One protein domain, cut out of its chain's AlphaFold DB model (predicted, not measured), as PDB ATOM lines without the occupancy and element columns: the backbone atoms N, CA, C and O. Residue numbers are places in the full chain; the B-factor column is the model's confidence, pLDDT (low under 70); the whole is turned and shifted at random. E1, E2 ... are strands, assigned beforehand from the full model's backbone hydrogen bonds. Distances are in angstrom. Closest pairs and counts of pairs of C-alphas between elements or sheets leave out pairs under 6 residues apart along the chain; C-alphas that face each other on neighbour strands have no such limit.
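AT A GLANCE: This is residues 2 to 58 of the 210 residues of an uncharacterized protein of Deltaproteobacteria bacterium (UniProt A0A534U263). This is a small fold of loops with little regular structure, with a short antiparallel hairpin, E2 and E3, and a strand, E1, between two short paired stretches, residues 8 to 9 and 32 to 33. The printed part has 57 residues, with three named strands in the order E1, E2, E3 and no named helix; the class is all strand, with 9 residues in named elements. It is compact, with a radius of gyration of the C-alphas of 10.3 A and spans of 29 by 22 by 14 A.

IN THESE COORDINATES: E2 is residues 37 to 39, 6.8 A long, from C-alpha 37 at (-4.021, 2.966, 34.452). E3 is residues 43 to 45, 6.2 A, ending at (-4.071, -1.455, 37.704). E1 is residues 21 to 23, 7.0 A.

HOW THE PARTS SIT: E2 and E3 are antiparallel at 154 degrees; N 45 and O 37 are within hydrogen-bond range at 2.8 A. E1 pairs with no named strand and is apart from both.

THE WHOLE: The printed part has no cut. The link E1 to E2 is long, 13 residues. Residues 2 to 4, 39 to 42 and 53 to 58 have pLDDT under 70.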
ATOM      1  N   ALA A   2       3.530 -13.058  44.828       53.47
ATOM      2  CA  ALA A   2       2.350 -12.216  44.620       53.47
ATOM      3  C   ALA A   2       2.811 -10.813  44.196       53.47
ATOM      4  O   ALA A   2       3.702 -10.255  44.839       53.47
ATOM      5  N   GLU A   3       2.268 -10.284  43.098       62.38
ATOM      6  CA  GLU A   3       2.535  -8.902  42.698       62.38
ATOM      7  C   GLU A   3       1.994  -7.963  43.791       62.38
ATOM      8  O   GLU A   3       0.904  -8.202  44.318       62.38
ATOM      9  N   PRO A   4       2.753  -6.923  44.187       65.19
ATOM     10  CA  PRO A   4       2.386  -6.067  45.315       65.19
ATOM     11  C   PRO A   4       1.096  -5.277  45.068       65.19
ATOM     12  O   PRO A   4       0.448  -4.865  46.026       65.19
ATOM     13  N   CYS A   5       0.714  -5.093  43.802       76.50
ATOM     14  CA  CYS A   5      -0.532  -4.470  43.379       76.50
ATOM     15  C   CYS A   5      -1.283  -5.441  42.455       76.50
ATOM     16  O   CYS A   5      -0.748  -5.770  41.395       76.50
ATOM     17  N   PRO A   6      -2.491  -5.895  42.826       86.88
ATOM     18  CA  PRO A   6      -3.345  -6.674  41.939       86.88
ATOM     19  C   PRO A   6      -3.717  -5.904  40.670       86.88
ATOM     20  O   PRO A   6      -3.896  -4.683  40.684       86.88
ATOM     21  N   ARG A   7      -3.861  -6.632  39.570       91.12
ATOM     22  CA  ARG A   7      -4.188  -6.083  38.256       91.12
ATOM     23  C   ARG A   7      -5.659  -6.269  37.942       91.12
ATOM     24  O   ARG A   7      -6.280  -7.242  38.364       91.12
ATOM     25  N   CYS A   8      -6.186  -5.362  37.133       93.50
ATOM     26  CA  CYS A   8      -7.474  -5.505  36.484       93.50
ATOM     27  C   CYS A   8      -7.268  -6.119  35.097       93.50
ATOM     28  O   CYS A   8      -6.731  -5.476  34.196       93.50
ATOM     29  N   VAL A   9      -7.636  -7.389  34.934       95.25
ATOM     30  CA  VAL A   9      -7.452  -8.132  33.682       95.25
ATOM     31  C   VAL A   9      -8.751  -8.206  32.891       95.25
ATOM     32  O   VAL A   9      -9.818  -8.439  33.449       95.25
ATOM     33  N   GLY A  10      -8.658  -8.055  31.571       93.50
ATOM     34  CA  GLY A  10      -9.803  -8.209  30.669       93.50
ATOM     35  C   GLY A  10     -10.678  -6.968  30.499       93.50
ATOM     36  O   GLY A  10     -11.611  -7.029  29.706       93.50
ATOM     37  N   ASP A  11     -10.359  -5.856  31.165       91.81
ATOM     38  CA  ASP A  11     -10.989  -4.576  30.856       91.81
ATOM     39  C   ASP A  11     -10.407  -3.992  29.557       91.81
ATOM     40  O   ASP A  11      -9.189  -3.871  29.395       91.81
ATOM     41  N   GLY A  12     -11.290  -3.678  28.610       88.50
ATOM     42  CA  GLY A  12     -10.930  -3.176  27.289       88.50
ATOM     43  C   GLY A  12     -10.711  -1.666  27.234       88.50
ATOM     44  O   GLY A  12     -10.036  -1.205  26.311       88.50
ATOM     45  N   THR A  13     -11.254  -0.900  28.190       85.25
ATOM     46  CA  THR A  13     -11.218   0.568  28.145       85.25
ATOM     47  C   THR A  13     -10.976   1.164  29.524       85.25
ATOM     48  O   THR A  13     -11.888   1.298  30.323       85.25
ATOM     49  N   ALA A  14      -9.750   1.619  29.771       83.00
ATOM     50  CA  ALA A  14      -9.389   2.171  31.069       83.00
ATOM     51  C   ALA A  14     -10.112   3.499  31.408       83.00
ATOM     52  O   ALA A  14     -10.105   4.425  30.590       83.00
ATOM     53  N   ASN A  15     -10.605   3.637  32.646       81.31
ATOM     54  CA  ASN A  15     -11.324   4.794  33.210       81.31
ATOM     55  C   ASN A  15     -12.616   5.169  32.475       81.31
ATOM     56  O   ASN A  15     -12.955   6.356  32.391       81.31
ATOM     57  N   ASP A  16     -13.339   4.204  31.920       84.25
ATOM     58  CA  ASP A  16     -14.634   4.480  31.292       84.25
ATOM     59  C   ASP A  16     -15.818   4.367  32.276       84.25
ATOM     60  O   ASP A  16     -16.969   4.629  31.910       84.25
ATOM     61  N   GLY A  17     -15.537   4.030  33.542       89.50
ATOM     62  CA  GLY A  17     -16.524   3.835  34.596       89.50
ATOM     63  C   GLY A  17     -17.223   2.477  34.536       89.50
ATOM     64  O   GLY A  17     -18.162   2.251  35.312       89.50
ATOM     65  N   ARG A  18     -16.825   1.577  33.628       92.81
ATOM     66  CA  ARG A  18     -17.395   0.238  33.471       92.81
ATOM     67  C   ARG A  18     -16.428  -0.807  33.993       92.81
ATOM     68  O   ARG A  18     -15.263  -0.870  33.638       92.81
ATOM     69  N   LYS A  19     -16.950  -1.683  34.848       95.12
ATOM     70  CA  LYS A  19     -16.167  -2.732  35.501       95.12
ATOM     71  C   LYS A  19     -16.117  -4.006  34.660       95.12
ATOM     72  O   LYS A  19     -16.579  -5.057  35.103       95.12
ATOM     73  N   ASP A  20     -15.624  -3.888  33.431       95.31
ATOM     74  CA  ASP A  20     -15.626  -4.985  32.456       95.31
ATOM     75  C   ASP A  20     -14.447  -5.965  32.656       95.31
ATOM     76  O   ASP A  20     -14.447  -7.066  32.097       95.31
ATOM     77  N   GLY A  21     -13.473  -5.613  33.503       96.50
ATOM     78  CA  GLY A  21     -12.366  -6.482  33.902       96.50
ATOM     79  C   GLY A  21     -12.621  -7.278  35.182       96.50
ATOM     80  O   GLY A  21     -13.670  -7.185  35.823       96.50
ATOM     81  N   ARG A  22     -11.621  -8.072  35.582       97.38
ATOM     82  CA  ARG A  22     -11.582  -8.774  36.874       97.38
ATOM     83  C   ARG A  22     -10.255  -8.593  37.591       97.38
ATOM     84  O   ARG A  22      -9.205  -8.609  36.953       97.38
ATOM     85  N   CYS A  23     -10.292  -8.488  38.913       94.62
ATOM     86  CA  CYS A  23      -9.070  -8.455  39.708       94.62
ATOM     87  C   CYS A  23      -8.373  -9.820  39.690       94.62
ATOM     88  O   CYS A  23      -9.000 -10.842  39.974       94.62
ATOM     89  N   ASP A  24      -7.079  -9.856  39.381       93.31
ATOM     90  CA  ASP A  24      -6.320 -11.109  39.286       93.31
ATOM     91  C   ASP A  24      -5.814 -11.638  40.642       93.31
ATOM     92  O   ASP A  24      -5.513 -12.827  40.771       93.31
ATOM     93  N   ALA A  25      -5.749 -10.775  41.658       88.75
ATOM     94  CA  ALA A  25      -5.252 -11.085  42.994       88.75
ATOM     95  C   ALA A  25      -5.858 -10.163  44.075       88.75
ATOM     96  O   ALA A  25      -6.685  -9.293  43.802       88.75
ATOM     97  N   GLY A  26      -5.423 -10.352  45.325       86.00
ATOM     98  CA  GLY A  26      -5.815  -9.523  46.470       86.00
ATOM     99  C   GLY A  26      -7.166  -9.899  47.098       86.00
ATOM    100  O   GLY A  26      -7.744 -10.931  46.761       86.00
ATOM    101  N   PRO A  27      -7.670  -9.083  48.043       86.31
ATOM    102  CA  PRO A  27      -8.955  -9.309  48.707       86.31
ATOM    103  C   PRO A  27     -10.158  -9.288  47.754       86.31
ATOM    104  O   PRO A  27     -11.167  -9.917  48.050       86.31
ATOM    105  N   SER A  28     -10.030  -8.596  46.619       91.56
ATOM    106  CA  SER A  28     -11.055  -8.504  45.573       91.56
ATOM    107  C   SER A  28     -10.834  -9.504  44.428       91.56
ATOM    108  O   SER A  28     -11.385  -9.309  43.351       91.56
ATOM    109  N   ALA A  29      -9.997 -10.537  44.590       93.12
ATOM    110  CA  ALA A  29      -9.675 -11.460  43.498       93.12
ATOM    111  C   ALA A  29     -10.942 -12.068  42.863       93.12
ATOM    112  O   ALA A  29     -11.770 -12.669  43.542       93.12
ATOM    113  N   GLY A  30     -11.071 -11.924  41.542       94.06
ATOM    114  CA  GLY A  30     -12.225 -12.361  40.758       94.06
ATOM    115  C   GLY A  30     -13.375 -11.353  40.669       94.06
ATOM    116  O   GLY A  30     -14.216 -11.509  39.778       94.06
ATOM    117  N   GLU A  31     -13.408 -10.322  41.514       96.62
ATOM    118  CA  GLU A  31     -14.420  -9.261  41.467       96.62
ATOM    119  C   GLU A  31     -14.239  -8.356  40.246       96.62
ATOM    120  O   GLU A  31     -13.149  -8.257  39.676       96.62
ATOM    121  N   ALA A  32     -15.333  -7.709  39.840       97.06
ATOM    122  CA  ALA A  32     -15.362  -6.809  38.694       97.06
ATOM    123  C   ALA A  32     -14.552  -5.525  38.957       97.06
ATOM    124  O   ALA A  32     -14.661  -4.936  40.038       97.06
ATOM    125  N   CYS A  33     -13.792  -5.066  37.962       96.12
ATOM    126  CA  CYS A  33     -12.963  -3.860  38.056       96.12
ATOM    127  C   CYS A  33     -12.955  -3.035  36.765       96.12
ATOM    128  O   CYS A  33     -13.072  -3.593  35.674       96.12
ATOM    129  N   ASP A  34     -12.798  -1.719  36.918       92.19
ATOM    130  CA  ASP A  34     -12.476  -0.755  35.852       92.19
ATOM    131  C   ASP A  34     -10.978  -0.426  35.944       92.19
ATOM    132  O   ASP A  34     -10.493   0.033  36.985       92.19
ATOM    133  N   ALA A  35     -10.207  -0.712  34.901       88.56
ATOM    134  CA  ALA A  35      -8.781  -0.437  34.856       88.56
ATOM    135  C   ALA A  35      -8.541   1.077  34.861       88.56
ATOM    136  O   ALA A  35      -8.944   1.788  33.956       88.56
ATOM    137  N   ASN A  36      -7.799   1.608  35.834       81.94
ATOM    138  CA  ASN A  36      -7.557   3.052  35.905       81.94
ATOM    139  C   ASN A  36      -6.274   3.500  35.203       81.94
ATOM    140  O   ASN A  36      -6.149   4.636  34.753       81.94
ATOM    141  N   ALA A  37      -5.268   2.642  35.131       73.06
ATOM    142  CA  ALA A  37      -4.021   2.966  34.452       73.06
ATOM    143  C   ALA A  37      -3.307   1.682  34.059       73.06
ATOM    144  O   ALA A  37      -3.438   0.673  34.743       73.06
ATOM    145  N   ALA A  38      -2.512   1.729  32.995       76.69
ATOM    146  CA  ALA A  38      -1.646   0.620  32.622       76.69
ATOM    147  C   ALA A  38      -0.185   1.070  32.557       76.69
ATOM    148  O   ALA A  38       0.152   2.088  31.946       76.69
ATOM    149  N   SER A  39       0.706   0.282  33.155       64.81
ATOM    150  CA  SER A  39       2.152   0.468  33.032       64.81
ATOM    151  C   SER A  39       2.827  -0.815  32.558       64.81
ATOM    152  O   SER A  39       2.301  -1.908  32.736       64.81
ATOM    153  N   ALA A  40       4.016  -0.700  31.963       60.59
ATOM    154  CA  ALA A  40       4.769  -1.890  31.556       60.59
ATOM    155  C   ALA A  40       5.289  -2.700  32.760       60.59
ATOM    156  O   ALA A  40       5.548  -3.888  32.627       60.59
ATOM    157  N   LEU A  41       5.437  -2.053  33.921       53.84
ATOM    158  CA  LEU A  41       5.946  -2.666  35.148       53.84
ATOM    159  C   LEU A  41       4.857  -3.376  35.957       53.84
ATOM    160  O   LEU A  41       5.122  -4.432  36.516       53.84
ATOM    161  N   PHE A  42       3.655  -2.802  36.022       67.56
ATOM    162  CA  PHE A  42       2.570  -3.286  36.885       67.56
ATOM    163  C   PHE A  42       1.356  -3.809  36.107       67.56
ATOM    164  O   PHE A  42       0.396  -4.268  36.710       67.56
ATOM    165  N   GLY A  43       1.362  -3.737  34.773       80.69
ATOM    166  CA  GLY A  43       0.184  -4.044  33.961       80.69
ATOM    167  C   GLY A  43      -0.948  -3.035  34.176       80.69
ATOM    168  O   GLY A  43      -0.700  -1.895  34.577       80.69
ATOM    169  N   ALA A  44      -2.179  -3.445  33.862       83.31
ATOM    170  CA  ALA A  44      -3.391  -2.664  34.097       83.31
ATOM    171  C   ALA A  44      -3.784  -2.732  35.581       83.31
ATOM    172  O   ALA A  44      -4.116  -3.796  36.090       83.31
ATOM    173  N   THR A  45      -3.737  -1.605  36.280       84.62
ATOM    174  CA  THR A  45      -4.071  -1.455  37.704       84.62
ATOM    175  C   THR A  45      -5.415  -0.754  37.871       84.62
ATOM    176  O   THR A  45      -5.757   0.114  37.067       84.62
ATOM    177  N   SER A  46      -6.153  -1.087  38.929       85.75
ATOM    178  CA  SER A  46      -7.463  -0.506  39.247       85.75
ATOM    179  C   SER A  46      -7.571  -0.174  40.733       85.75
ATOM    180  O   SER A  46      -7.051  -0.909  41.571       85.75
ATOM    181  N   ASN A  47      -8.302   0.890  41.061       85.62
ATOM    182  CA  ASN A  47      -8.709   1.231  42.423       85.62
ATOM    183  C   ASN A  47      -9.702   0.209  43.012       85.62
ATOM    184  O   ASN A  47      -9.879   0.166  44.227       85.62
ATOM    185  N   ASP A  48     -10.323  -0.628  42.174       88.69
ATOM    186  CA  ASP A  48     -11.188  -1.730  42.607       88.69
ATOM    187  C   ASP A  48     -10.383  -2.959  43.072       88.69
ATOM    188  O   ASP A  48     -10.850  -3.757  43.891       88.69
ATOM    189  N   CYS A  49      -9.147  -3.093  42.583       88.38
ATOM    190  CA  CYS A  49      -8.254  -4.214  42.866       88.38
ATOM    191  C   CYS A  49      -7.232  -3.836  43.938       88.38
ATOM    192  O   CYS A  49      -6.033  -3.708  43.685       88.38
ATOM    193  N   LEU A  50      -7.726  -3.633  45.161       82.38
ATOM    194  CA  LEU A  50      -6.893  -3.207  46.279       82.38
ATOM    195  C   LEU A  50      -5.857  -4.282  46.651       82.38
ATOM    196  O   LEU A  50      -6.185  -5.472  46.698       82.38
ATOM    197  N   PRO A  51      -4.611  -3.896  46.970       77.75
ATOM    198  CA  PRO A  51      -3.645  -4.833  47.513       77.75
ATOM    199  C   PRO A  51      -4.080  -5.322  48.904       77.75
ATOM    200  O   PRO A  51      -4.794  -4.614  49.622       77.75
ATOM    201  N   PRO A  52      -3.636  -6.515  49.338       76.81
ATOM    202  CA  PRO A  52      -3.799  -6.931  50.725       76.81
ATOM    203  C   PRO A  52      -3.238  -5.856  51.673       76.81
ATOM    204  O   PRO A  52      -2.154  -5.340  51.393       76.81
ATOM    205  N   PRO A  53      -3.895  -5.554  52.808       62.03
ATOM    206  CA  PRO A  53      -3.546  -4.426  53.685       62.03
ATOM    207  C   PRO A  53      -2.133  -4.478  54.298       62.03
ATOM    208  O   PRO A  53      -1.675  -3.487  54.853       62.03
ATOM    209  N   ALA A  54      -1.426  -5.608  54.183       63.03
ATOM    210  CA  ALA A  54      -0.037  -5.779  54.620       63.03
ATOM    211  C   ALA A  54       0.979  -5.849  53.458       63.03
ATOM    212  O   ALA A  54       2.142  -6.188  53.674       63.03
ATOM    213  N   SER A  55       0.558  -5.577  52.220       63.31
ATOM    214  CA  SER A  55       1.438  -5.667  51.051       63.31
ATOM    215  C   SER A  55       2.375  -4.468  51.008       63.31
ATOM    216  O   SER A  55       1.964  -3.340  50.744       63.31
ATOM    217  N   ILE A  56       3.654  -4.717  51.272       60.09
ATOM    218  CA  ILE A  56       4.707  -3.713  51.163       60.09
ATOM    219  C   ILE A  56       5.008  -3.506  49.673       60.09
ATOM    220  O   ILE A  56       5.619  -4.361  49.036       60.09
ATOM    221  N   VAL A  57       4.588  -2.366  49.117       55.69
ATOM    222  CA  VAL A  57       4.901  -1.965  47.724       55.69
ATOM    223  C   VAL A  57       6.367  -1.513  47.589       55.69
ATOM    224  O   VAL A  57       6.943  -1.518  46.505       55.69
ATOM    225  N   GLY A  58       7.000  -1.184  48.715       57.62
ATOM    226  CA  GLY A  58       8.429  -0.933  48.858       57.62
ATOM    227  C   GLY A  58       8.759  -0.544  50.299       57.62
ATOM    228  O   GLY A  58       7.905  -0.027  51.018       57.62
TER     229      GLY A  58